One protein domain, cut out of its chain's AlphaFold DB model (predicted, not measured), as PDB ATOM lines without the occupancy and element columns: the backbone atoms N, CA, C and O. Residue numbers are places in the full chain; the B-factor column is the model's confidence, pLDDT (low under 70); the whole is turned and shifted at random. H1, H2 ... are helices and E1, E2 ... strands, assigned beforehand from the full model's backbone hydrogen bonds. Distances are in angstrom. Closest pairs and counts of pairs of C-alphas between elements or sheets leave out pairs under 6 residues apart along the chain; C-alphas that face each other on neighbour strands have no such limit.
ATOM      1  N   ALA A 301     -45.236 -16.838 -14.138       91.38
ATOM      2  CA  ALA A 301     -43.873 -17.371 -14.124       91.38
ATOM      3  C   ALA A 301     -42.989 -16.739 -15.204       91.38
ATOM      4  O   ALA A 301     -41.794 -16.549 -15.020       91.38
ATOM      5  N   THR A 302     -43.604 -16.351 -16.316       89.25
ATOM      6  CA  THR A 302     -42.921 -15.778 -17.477       89.25
ATOM      7  C   THR A 302     -42.326 -14.391 -17.248       89.25
ATOM      8  O   THR A 302     -41.494 -13.936 -18.026       89.25
ATOM      9  N   ARG A 303     -42.782 -13.704 -16.196       90.12
ATOM     10  CA  ARG A 303     -42.297 -12.382 -15.779       90.12
ATOM     11  C   ARG A 303     -41.515 -12.443 -14.472       90.12
ATOM     12  O   ARG A 303     -41.076 -11.409 -13.978       90.12
ATOM     13  N   ALA A 304     -41.391 -13.632 -13.897       93.44
ATOM     14  CA  ALA A 304     -40.723 -13.825 -12.633       93.44
ATOM     15  C   ALA A 304     -39.209 -13.941 -12.826       93.44
ATOM     16  O   ALA A 304     -38.728 -14.413 -13.856       93.44
ATOM     17  N   SER A 305     -38.453 -13.566 -11.799       95.00
ATOM     18  CA  SER A 305     -37.053 -13.966 -11.683       95.00
ATOM     19  C   SER A 305     -37.004 -15.355 -11.056       95.00
ATOM     20  O   SER A 305     -37.585 -15.569  -9.995       95.00
ATOM     21  N   ILE A 306     -36.345 -16.310 -11.712       96.44
ATOM     22  CA  ILE A 306     -36.204 -17.684 -11.224       96.44
ATOM     23  C   ILE A 306     -34.748 -17.955 -10.850       96.44
ATOM     24  O   ILE A 306     -33.828 -17.548 -11.551       96.44
ATOM     25  N   THR A 307     -34.535 -18.643  -9.736       97.56
ATOM     26  CA  THR A 307     -33.219 -19.083  -9.267       97.56
ATOM     27  C   THR A 307     -33.323 -20.503  -8.729       97.56
ATOM     28  O   THR A 307     -34.406 -20.970  -8.370       97.56
ATOM     29  N   VAL A 308     -32.203 -21.216  -8.685       98.06
ATOM     30  CA  VAL A 308     -32.136 -22.580  -8.158       98.06
ATOM     31  C   VAL A 308     -30.815 -22.786  -7.435       98.06
ATOM     32  O   VAL A 308     -29.805 -22.196  -7.812       98.06
ATOM     33  N   ASN A 309     -30.811 -23.620  -6.397       97.62
ATOM     34  CA  ASN A 309     -29.596 -23.904  -5.629       97.62
ATOM     35  C   ASN A 309     -28.579 -24.779  -6.386       97.62
ATOM     36  O   ASN A 309     -27.400 -24.758  -6.047       97.62
ATOM     37  N   ALA A 310     -29.025 -25.567  -7.366       97.00
ATOM     38  CA  ALA A 310     -28.183 -26.504  -8.094       97.00
ATOM     39  C   ALA A 310     -28.722 -26.792  -9.502       97.00
ATOM     40  O   ALA A 310     -29.898 -27.114  -9.675       97.00
ATOM     41  N   THR A 311     -27.833 -26.759 -10.494       97.56
ATOM     42  CA  THR A 311     -28.121 -27.122 -11.890       97.56
ATOM     43  C   THR A 311     -27.039 -28.068 -12.395       97.56
ATOM     44  O   THR A 311     -25.869 -27.922 -12.039       97.56
ATOM     45  N   CYS A 312     -27.412 -29.056 -13.212       97.00
ATOM     46  CA  CYS A 312     -26.446 -30.022 -13.717       97.00
ATOM     47  C   CYS A 312     -25.323 -29.347 -14.511       97.00
ATOM     48  O   CYS A 312     -25.497 -28.311 -15.159       97.00
ATOM     49  N   GLY A 313     -24.144 -29.955 -14.456       96.25
ATOM     50  CA  GLY A 313     -22.985 -29.523 -15.224       96.25
ATOM     51  C   GLY A 313     -22.383 -28.162 -14.838       96.25
ATOM     52  O   GLY A 313     -21.549 -27.648 -15.583       96.25
ATOM     53  N   GLN A 314     -22.757 -27.580 -13.689       95.31
ATOM     54  CA  GLN A 314     -22.111 -26.374 -13.143       95.31
ATOM     55  C   GLN A 314     -20.630 -26.609 -12.803       95.31
ATOM     56  O   GLN A 314     -19.807 -25.722 -13.018       95.31
ATOM     57  N   SER A 315     -20.281 -27.813 -12.338       92.62
ATOM     58  CA  SER A 315     -18.899 -28.213 -12.019       92.62
ATOM     59  C   SER A 315     -18.165 -28.883 -13.191       92.62
ATOM     60  O   SER A 315     -17.081 -29.430 -12.999       92.62
ATOM     61  N   GLY A 316     -18.746 -28.884 -14.398       92.62
ATOM     62  CA  GLY A 316     -18.154 -29.482 -15.598       92.62
ATOM     63  C   GLY A 316     -19.061 -30.498 -16.291       92.62
ATOM     64  O   GLY A 316     -20.282 -30.403 -16.251       92.62
ATOM     65  N   ARG A 317     -18.466 -31.476 -16.980       95.44
ATOM     66  CA  ARG A 317     -19.212 -32.501 -17.725       95.44
ATOM     67  C   ARG A 317     -19.895 -33.482 -16.772       95.44
ATOM     68  O   ARG A 317     -19.219 -34.199 -16.044       95.44
ATOM     69  N   GLU A 318     -21.212 -33.582 -16.880       95.62
ATOM     70  CA  GLU A 318     -22.057 -34.484 -16.104       95.62
ATOM     71  C   GLU A 318     -22.847 -35.426 -17.020       95.62
ATOM     72  O   GLU A 318     -23.473 -34.999 -17.988       95.62
ATOM     73  N   GLU A 319     -22.818 -36.723 -16.723       93.75
ATOM     74  CA  GLU A 319     -23.630 -37.726 -17.416       93.75
ATOM     75  C   GLU A 319     -24.947 -37.961 -16.675       93.75
ATOM     76  O   GLU A 319     -24.969 -38.110 -15.455       93.75
ATOM     77  N   TYR A 320     -26.047 -38.024 -17.420       92.12
ATOM     78  CA  TYR A 320     -27.361 -38.381 -16.896       92.12
ATOM     79  C   TYR A 320     -27.987 -39.463 -17.758       92.12
ATOM     80  O   TYR A 320     -27.741 -39.511 -18.957       92.12
ATOM     81  N   CYS A 321     -28.855 -40.285 -17.176       89.88
ATOM     82  CA  CYS A 321     -29.531 -41.362 -17.886       89.88
ATOM     83  C   CYS A 321     -31.035 -41.303 -17.652       89.88
ATOM     84  O   CYS A 321     -31.490 -41.216 -16.513       89.88
ATOM     85  N   LYS A 322     -31.817 -41.358 -18.733       84.94
ATOM     86  CA  LYS A 322     -33.273 -41.471 -18.642       84.94
ATOM     87  C   LYS A 322     -33.630 -42.929 -18.373       84.94
ATOM     88  O   LYS A 322     -33.318 -43.806 -19.181       84.94
ATOM     89  N   LEU A 323     -34.287 -43.178 -17.245       77.19
ATOM     90  CA  LEU A 323     -34.913 -44.469 -16.993       77.19
ATOM     91  C   LEU A 323     -36.167 -44.557 -17.872       77.19
ATOM     92  O   LEU A 323     -37.025 -43.677 -17.824       77.19
ATOM     93  N   VAL A 324     -36.249 -45.596 -18.702       67.75
ATOM     94  CA  VAL A 324     -37.437 -45.899 -19.509       67.75
ATOM     95  C   VAL A 324     -38.221 -46.981 -18.771       67.75
ATOM     96  O   VAL A 324     -37.634 -47.974 -18.343       67.75
ATOM     97  N   ASP A 325     -39.522 -46.774 -18.583       62.44
ATOM     98  CA  ASP A 325     -40.362 -47.634 -17.747       62.44
ATOM     99  C   ASP A 325     -40.406 -49.108 -18.203       62.44
ATOM    100  O   ASP A 325     -40.659 -49.426 -19.364       62.44
ATOM    101  N   ALA A 326     -40.191 -49.985 -17.216       55.28
ATOM    102  CA  ALA A 326     -40.849 -51.259 -16.889       55.28
ATOM    103  C   ALA A 326     -41.204 -52.326 -17.954       55.28
ATOM    104  O   ALA A 326     -41.804 -53.332 -17.576       55.28
ATOM    105  N   TYR A 327     -40.831 -52.205 -19.229       55.84
ATOM    106  CA  TYR A 327     -40.894 -53.332 -20.171       55.84
ATOM    107  C   TYR A 327     -39.487 -53.740 -20.613       55.84
ATOM    108  O   TYR A 327     -38.722 -52.878 -21.052       55.84
ATOM    109  N   PRO A 328     -39.120 -55.036 -20.533       54.69
ATOM    110  CA  PRO A 328     -37.812 -55.521 -20.954       54.69
ATOM    111  C   PRO A 328     -37.717 -55.483 -22.484       54.69
ATOM    112  O   PRO A 328     -37.799 -56.495 -23.176       54.69
ATOM    113  N   HIS A 329     -37.546 -54.292 -23.045       53.84
ATOM    114  CA  HIS A 329     -37.080 -54.148 -24.407       53.84
ATOM    115  C   HIS A 329     -35.562 -54.311 -24.407       53.84
ATOM    116  O   HIS A 329     -34.840 -53.699 -23.626       53.84
ATOM    117  N   LYS A 330     -35.077 -55.136 -25.338       55.31
ATOM    118  CA  LYS A 330     -33.684 -55.570 -25.565       55.31
ATOM    119  C   LYS A 330     -32.653 -54.430 -25.749       55.31
ATOM    120  O   LYS A 330     -31.483 -54.696 -25.986       55.31
ATOM    121  N   LYS A 331     -33.077 -53.167 -25.637       54.25
ATOM    122  CA  LYS A 331     -32.272 -51.941 -25.707       54.25
ATOM    123  C   LYS A 331     -32.296 -51.198 -24.365       54.25
ATOM    124  O   LYS A 331     -32.514 -49.996 -24.321       54.25
ATOM    125  N   TRP A 332     -32.088 -51.933 -23.274       49.47
ATOM    126  CA  TRP A 332     -31.909 -51.389 -21.921       49.47
ATOM    127  C   TRP A 332     -30.696 -50.450 -21.806       49.47
ATOM    128  O   TRP A 332     -30.550 -49.757 -20.802       49.47
ATOM    129  N   ALA A 333     -29.850 -50.418 -22.843       50.34
ATOM    130  CA  ALA A 333     -28.844 -49.399 -23.061       50.34
ATOM    131  C   ALA A 333     -29.510 -48.015 -23.203       50.34
ATOM    132  O   ALA A 333     -29.828 -47.540 -24.293       50.34
ATOM    133  N   THR A 334     -29.746 -47.418 -22.037       56.47
ATOM    134  CA  THR A 334     -29.197 -46.112 -21.691       56.47
ATOM    135  C   THR A 334     -29.490 -45.019 -22.709       56.47
ATOM    136  O   THR A 334     -28.650 -44.635 -23.520       56.47
ATOM    137  N   GLN A 335     -30.670 -44.407 -22.587       75.75
ATOM    138  CA  GLN A 335     -30.869 -43.034 -23.054       75.75
ATOM    139  C   GLN A 335     -30.086 -42.077 -22.137       75.75
ATOM    140  O   GLN A 335     -30.676 -41.280 -21.402       75.75
ATOM    141  N   CYS A 336     -28.758 -42.217 -22.123       88.69
ATOM    142  CA  CYS A 336     -27.866 -41.315 -21.417       88.69
ATOM    143  C   CYS A 336     -27.490 -40.136 -22.306       88.69
ATOM    144  O   CYS A 336     -27.399 -40.244 -23.529       88.69
ATOM    145  N   GLY A 337     -27.314 -38.988 -21.672       90.75
ATOM    146  CA  GLY A 337     -26.892 -37.751 -22.292       90.75
ATOM    147  C   GLY A 337     -25.892 -37.034 -21.404       90.75
ATOM    148  O   GLY A 337     -25.618 -37.445 -20.277       90.75
ATOM    149  N   ILE A 338     -25.349 -35.943 -21.935       93.62
ATOM    150  CA  ILE A 338     -24.380 -35.108 -21.237       93.62
ATOM    151  C   ILE A 338     -25.000 -33.752 -20.943       93.62
ATOM    152  O   ILE A 338     -25.536 -33.104 -21.842       93.62
ATOM    153  N   CYS A 339     -24.889 -33.336 -19.690       95.81
ATOM    154  CA  CYS A 339     -25.132 -31.985 -19.233       95.81
ATOM    155  C   CYS A 339     -23.790 -31.301 -18.960       95.81
ATOM    156  O   CYS A 339     -22.928 -31.854 -18.283       95.81
ATOM    157  N   ASN A 340     -23.578 -30.116 -19.521       96.56
ATOM    158  CA  ASN A 340     -22.380 -29.326 -19.249       96.56
ATOM    159  C   ASN A 340     -22.701 -27.849 -19.457       96.56
ATOM    160  O   ASN A 340     -22.872 -27.435 -20.600       96.56
ATOM    161  N   ALA A 341     -22.750 -27.070 -18.376       95.69
ATOM    162  CA  ALA A 341     -23.098 -25.649 -18.427       95.69
ATOM    163  C   ALA A 341     -22.039 -24.794 -19.144       95.69
ATOM    164  O   ALA A 341     -22.357 -23.735 -19.671       95.69
ATOM    165  N   HIS A 342     -20.794 -25.276 -19.215       95.69
ATOM    166  CA  HIS A 342     -19.658 -24.567 -19.822       95.69
ATOM    167  C   HIS A 342     -19.332 -25.058 -21.240       95.69
ATOM    168  O   HIS A 342     -18.304 -24.712 -21.814       95.69
ATOM    169  N   SER A 343     -20.177 -25.922 -21.810       95.00
ATOM    170  CA  SER A 343     -20.006 -26.444 -23.170       95.00
ATOM    171  C   SER A 343     -20.264 -25.358 -24.219       95.00
ATOM    172  O   SER A 343     -21.196 -24.578 -24.068       95.00
ATOM    173  N   SER A 344     -19.528 -25.353 -25.332       95.19
ATOM    174  CA  SER A 344     -19.874 -24.523 -26.502       95.19
ATOM    175  C   SER A 344     -21.189 -24.956 -27.166       95.19
ATOM    176  O   SER A 344     -21.881 -24.164 -27.798       95.19
ATOM    177  N   ASP A 345     -21.550 -26.227 -27.005       92.31
ATOM    178  CA  ASP A 345     -22.806 -26.793 -27.479       92.31
ATOM    179  C   ASP A 345     -23.949 -26.523 -26.486       92.31
ATOM    180  O   ASP A 345     -24.043 -27.182 -25.444       92.31
ATOM    181  N   VAL A 346     -24.829 -25.584 -26.847       90.88
ATOM    182  CA  VAL A 346     -26.021 -25.171 -26.081       90.88
ATOM    183  C   VAL A 346     -27.022 -26.319 -25.913       90.88
ATOM    184  O   VAL A 346     -27.766 -26.361 -24.933       90.88
ATOM    185  N   ALA A 347     -27.018 -27.326 -26.797       89.88
ATOM    186  CA  ALA A 347     -27.895 -28.490 -26.655       89.88
ATOM    187  C   ALA A 347     -27.539 -29.365 -25.439       89.88
ATOM    188  O   ALA A 347     -28.329 -30.237 -25.063       89.88
ATOM    189  N   LYS A 348     -26.386 -29.131 -24.797       93.31
ATOM    190  CA  LYS A 348     -25.960 -29.774 -23.542       93.31
ATOM    191  C   LYS A 348     -26.239 -28.922 -22.299       93.31
ATOM    192  O   LYS A 348     -25.970 -29.375 -21.187       93.31
ATOM    193  N   HIS A 349     -26.759 -27.707 -22.457       94.06
ATOM    194  CA  HIS A 349     -27.087 -26.816 -21.341       94.06
ATOM    195  C   HIS A 349     -28.485 -27.120 -20.807       94.06
ATOM    196  O   HIS A 349     -29.405 -27.371 -21.584       94.06
ATOM    197  N   ARG A 350     -28.664 -27.082 -19.483       95.44
ATOM    198  CA  ARG A 350     -29.969 -27.284 -18.823       95.44
ATOM    199  C   ARG A 350     -30.269 -26.180 -17.801       95.44
ATOM    200  O   ARG A 350     -30.444 -26.478 -16.620       95.44
ATOM    201  N   PRO A 351     -30.257 -24.906 -18.224       95.81
ATOM    202  CA  PRO A 351     -30.336 -23.765 -17.319       95.81
ATOM    203  C   PRO A 351     -31.743 -23.626 -16.706       95.81
ATOM    204  O   PRO A 351     -32.721 -24.146 -17.246       95.81
ATOM    205  N   ILE A 352     -31.859 -22.946 -15.558       96.44
ATOM    206  CA  ILE A 352     -33.140 -22.813 -14.832       96.44
ATOM    207  C   ILE A 352     -34.146 -21.944 -15.596       96.44
ATOM    208  O   ILE A 352     -35.356 -22.160 -15.539       96.44
ATOM    209  N   GLU A 353     -33.637 -21.024 -16.405       94.25
ATOM    210  CA  GLU A 353     -34.381 -20.122 -17.275       94.25
ATOM    211  C   GLU A 353     -35.201 -20.884 -18.327       94.25
ATOM    212  O   GLU A 353     -36.255 -20.405 -18.750       94.25
ATOM    213  N   SER A 354     -34.791 -22.105 -18.704       93.12
ATOM    214  CA  SER A 354     -35.556 -22.959 -19.622       93.12
ATOM    215  C   SER A 354     -36.951 -23.308 -19.092       93.12
ATOM    216  O   SER A 354     -37.828 -23.617 -19.888       93.12
ATOM    217  N   VAL A 355     -37.186 -23.241 -17.774       92.38
ATOM    218  CA  VAL A 355     -38.508 -23.502 -17.166       92.38
ATOM    219  C   VAL A 355     -39.517 -22.398 -17.484       92.38
ATOM    220  O   VAL A 355     -40.711 -22.670 -17.595       92.38
ATOM    221  N   ILE A 356     -39.050 -21.155 -17.610       91.50
ATOM    222  CA  ILE A 356     -39.906 -19.973 -17.798       91.50
ATOM    223  C   ILE A 356     -39.797 -19.365 -19.198       91.50
ATOM    224  O   ILE A 356     -40.540 -18.441 -19.524       91.50
ATOM    225  N   SER A 357     -38.890 -19.882 -20.027       86.38
ATOM    226  CA  SER A 357     -38.730 -19.468 -21.416       86.38
ATOM    227  C   SER A 357     -39.969 -19.824 -22.244       86.38
ATOM    228  O   SER A 357     -40.411 -20.969 -22.260       86.38
ATOM    229  N   HIS A 358     -40.504 -18.865 -23.006       73.25
ATOM    230  CA  HIS A 358     -41.606 -19.097 -23.958       73.25
ATOM    231  C   HIS A 358     -41.168 -19.759 -25.264       73.25
ATOM    232  O   HIS A 358     -41.952 -19.864 -26.212       73.25
ATOM    233  N   THR A 359     -39.902 -20.159 -25.371       70.94
ATOM    234  CA  THR A 359     -39.437 -20.855 -26.564       70.94
ATOM    235  C   THR A 359     -40.039 -22.260 -26.565       70.94
ATOM    236  O   THR A 359     -39.772 -23.070 -25.686       70.94
ATOM    237  N   ASN A 360     -40.885 -22.562 -27.556       59.97
ATOM    238  CA  ASN A 360     -41.473 -23.895 -27.765       59.97
ATOM    239  C   ASN A 360     -40.418 -24.899 -28.273       59.97
ATOM    240  O   ASN A 360     -40.605 -25.565 -29.293       59.97
ATOM    241  N   MET A 361     -39.271 -24.977 -27.604       62.31
ATOM    242  CA  MET A 361     -38.232 -25.944 -27.902       62.31
ATOM    243  C   MET A 361     -38.511 -27.199 -27.082       62.31
ATOM    244  O   MET A 361     -38.272 -27.242 -25.881       62.31
ATOM    245  N   HIS A 362     -38.995 -28.240 -27.760       66.25
ATOM    246  CA  HIS A 362     -39.266 -29.562 -27.180       66.25
ATOM    247  C   HIS A 362     -38.047 -30.222 -26.496       66.25
ATOM    248  O   HIS A 362     -38.219 -31.214 -25.794       66.25
ATOM    249  N   ASP A 363     -36.851 -29.646 -26.656       73.81
ATOM    250  CA  ASP A 363     -35.578 -30.115 -26.103       73.81
ATOM    251  C   ASP A 363     -34.933 -29.122 -25.113       73.81
ATOM    252  O   ASP A 363     -33.737 -29.212 -24.841       73.81
ATOM    253  N   GLN A 364     -35.686 -28.154 -24.580       84.62
ATOM    254  CA  GLN A 364     -35.201 -27.237 -23.543       84.62
ATOM    255  C   GLN A 364     -35.899 -27.538 -22.217       84.62
ATOM    256  O   GLN A 364     -37.105 -27.368 -22.074       84.62
ATOM    257  N   TRP A 365     -35.128 -28.015 -21.243       92.62
ATOM    258  CA  TRP A 365     -35.580 -28.250 -19.875       92.62
ATOM    259  C   TRP A 365     -34.460 -27.892 -18.902       92.62
ATOM    260  O   TRP A 365     -33.278 -27.986 -19.241       92.62
ATOM    261  N   TRP A 366     -34.835 -27.520 -17.683       96.00
ATOM    262  CA  TRP A 366     -33.898 -27.450 -16.568       96.00
ATOM    263  C   TRP A 366     -33.685 -28.836 -15.962       96.00
ATOM    264  O   TRP A 366     -34.619 -29.639 -15.891       96.00
ATOM    265  N   GLN A 367     -32.474 -29.099 -15.476       95.62
ATOM    266  CA  GLN A 367     -32.139 -30.356 -14.823       95.62
ATOM    267  C   GLN A 367     -31.233 -30.126 -13.609       95.62
ATOM    268  O   GLN A 367     -30.215 -29.437 -13.697       95.62
ATOM    269  N   SER A 368     -31.586 -30.750 -12.484       97.19
ATOM    270  CA  SER A 368     -30.738 -30.801 -11.292       97.19
ATOM    271  C   SER A 368     -29.512 -31.693 -11.509       97.19
ATOM    272  O   SER A 368     -29.548 -32.586 -12.362       97.19
ATOM    273  N   PRO A 369     -28.452 -31.540 -10.700       96.88
ATOM    274  CA  PRO A 369     -27.393 -32.533 -10.653       96.88
ATOM    275  C   PRO A 369     -27.934 -33.911 -10.262       96.88
ATOM    276  O   PRO A 369     -28.934 -34.056  -9.554       96.88
ATOM    277  N   THR A 370     -27.260 -34.935 -10.749       93.25
ATOM    278  CA  THR A 370     -27.504 -36.338 -10.446       93.25
ATOM    279  C   THR A 370     -26.948 -36.690  -9.067       93.25
ATOM    280  O   THR A 370     -25.938 -36.145  -8.617       93.25
ATOM    281  N   LEU A 371     -27.563 -37.670  -8.400       93.69
ATOM    282  CA  LEU A 371     -27.146 -38.108  -7.060       93.69
ATOM    283  C   LEU A 371     -25.727 -38.700  -7.012       93.69
ATOM    284  O   LEU A 371     -25.158 -38.816  -5.928       93.69
ATOM    285  N   GLN A 372     -25.132 -39.038  -8.161       91.38
ATOM    286  CA  GLN A 372     -23.734 -39.480  -8.231       91.38
ATOM    287  C   GLN A 372     -22.752 -38.384  -7.777       91.38
ATOM    288  O   GLN A 372     -21.668 -38.707  -7.305       91.38
ATOM    289  N   TYR A 373     -23.142 -37.106  -7.878       89.69
ATOM    290  CA  TYR A 373     -22.325 -35.963  -7.457       89.69
ATOM    291  C   TYR A 373     -22.533 -35.558  -5.993       89.69
ATOM    292  O   TYR A 373     -21.863 -34.644  -5.520       89.69
ATOM    293  N   GLY A 374     -23.430 -36.224  -5.261       92.44
ATOM    294  CA  GLY A 374     -23.606 -35.995  -3.830       92.44
ATOM    295  C   GLY A 374     -25.045 -36.139  -3.350       92.44
ATOM    296  O   GLY A 374     -26.009 -35.882  -4.070       92.44
ATOM    297  N   ARG A 375     -25.189 -36.520  -2.076       94.75
ATOM    298  CA  ARG A 375     -26.497 -36.662  -1.413       94.75
ATOM    299  C   ARG A 375     -27.180 -35.328  -1.129       94.75
ATOM    300  O   ARG A 375     -28.385 -35.290  -0.941       94.75
ATOM    301  N   ASN A 376     -26.436 -34.228  -1.128       93.00
ATOM    302  CA  ASN A 376     -26.993 -32.880  -1.024       93.00
ATOM    303  C   ASN A 376     -27.950 -32.553  -2.184       93.00
ATOM    304  O   ASN A 376     -28.834 -31.726  -2.006       93.00
ATOM    305  N   PHE A 377     -27.827 -33.229  -3.331       95.00
ATOM    306  CA  PHE A 377     -28.756 -33.092  -4.457       95.00
ATOM    307  C   PHE A 377     -30.029 -33.946  -4.321       95.00
ATOM    308  O   PHE A 377     -30.851 -33.968  -5.232       95.00
ATOM    309  N   GLU A 378     -30.234 -34.616  -3.178       95.94
ATOM    310  CA  GLU A 378     -31.531 -35.197  -2.791       95.94
ATOM    311  C   GLU A 378     -32.593 -34.104  -2.575       95.94
ATOM    312  O   GLU A 378     -33.782 -34.343  -2.780       95.94
ATOM    313  N   TYR A 379     -32.154 -32.885  -2.237       96.06
ATOM    314  CA  TYR A 379     -33.005 -31.712  -2.085       96.06
ATOM    315  C   TYR A 379     -32.539 -30.579  -3.000       96.06
ATOM    316  O   TYR A 379     -31.404 -30.107  -2.932       96.06
ATOM    317  N   VAL A 380     -33.452 -30.106  -3.841       97.25
ATOM    318  CA  VAL A 380     -33.222 -28.989  -4.758       97.25
ATOM    319  C   VAL A 380     -34.319 -27.959  -4.534       97.25
ATOM    320  O   VAL A 380     -35.495 -28.304  -4.416       97.25
ATOM    321  N   THR A 381     -33.929 -26.693  -4.449       97.75
ATOM    322  CA  THR A 381     -34.831 -25.575  -4.172       97.75
ATOM    323  C   THR A 381     -34.826 -24.632  -5.358       97.75
ATOM    324  O   THR A 381     -33.789 -24.059  -5.690       97.75
ATOM    325  N   ILE A 382     -35.995 -24.472  -5.975       97.62
ATOM    326  CA  ILE A 382     -36.257 -23.480  -7.015       97.62
ATOM    327  C   ILE A 382     -37.028 -22.331  -6.368       97.62
ATOM    328  O   ILE A 382     -38.088 -22.548  -5.782       97.62
ATOM    329  N   THR A 383     -36.508 -21.117  -6.499       97.12
ATOM    330  CA  THR A 383     -37.111 -19.895  -5.966       97.12
ATOM    331  C   THR A 383     -37.549 -19.012  -7.122       97.12
ATOM    332  O   THR A 383     -36.765 -18.742  -8.030       97.12
ATOM    333  N   MET A 384     -38.797 -18.548  -7.088       95.12
ATOM    334  CA  MET A 384     -39.375 -17.691  -8.118       95.12
ATOM    335  C   MET A 384     -39.927 -16.411  -7.487       95.12
ATOM    336  O   MET A 384     -40.856 -16.463  -6.686       95.12
ATOM    337  N   ASP A 385     -39.356 -15.270  -7.857       95.19
ATOM    338  CA  ASP A 385     -39.793 -13.941  -7.436       95.19
ATOM    339  C   ASP A 385     -40.696 -13.328  -8.511       95.19
ATOM    340  O   ASP A 385     -40.249 -13.021  -9.618       95.19
ATOM    341  N   LEU A 386     -41.976 -13.150  -8.176       93.62
ATOM    342  CA  LEU A 386     -43.007 -12.652  -9.089       93.62
ATOM    343  C   LEU A 386     -42.938 -11.137  -9.340       93.62
ATOM    344  O   LEU A 386     -43.675 -10.653 -10.199       93.62
TER     345      LEU A 386
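This is residues 301 to 386 of the 389 residues of the protein "Laminin N-terminal domain-containing protein" of Stomoxys calcitrans (UniProt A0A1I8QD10). With little regular structure, this is a looped body holding two separate antiparallel ribbons, E1 with E4 and the hairpin E2 and E3, beyond which residues 325 to 331 stick out. The printed part has 86 residues, 26 in named elements, ordered E1 E2 E3 H1 H2 E4, of mixed class. It is only just loose, close to compact: radius of gyration of the C-alphas 14.5 A, spans 46 by 31 by 29 A.

Find C-alpha 305 at (-37.053, -13.966, -11.683), where E1, residues 305 to 308, begins. Next come E2, residues 318 to 322, 13.5 A long, and E3, residues 335 to 339, 13.0 A. Helices H1, residues 352 to 355, and H2, residues 375 to 378, follow; E4, residues 382 to 385, ends at (-39.793, -13.941, -7.436).

Between E1 and E4, at 162 degrees, see N 307 and O 383, 2.8 A, within hydrogen-bond range. Between E2 and E3, at 150 degrees, see N 320 and O 337, 2.9 A. The closest C-alphas of E1 and H1, Thr 307 and Ile 352, are 6.7 A apart. H2 is apart from E1, E2 and E3. H1 and H2 are too short for an O i to N i+4 pair; each has its one O i to N i+3 pair within range.

The farthest C-alphas, Lys 330 and Leu 386, are 46.9 A apart. The printed part has no cut; the links E2 to E3, E3 to H1 and H1 to H2 are long. Residues 324 to 334 and 360 to 362 have pLDDT under 70.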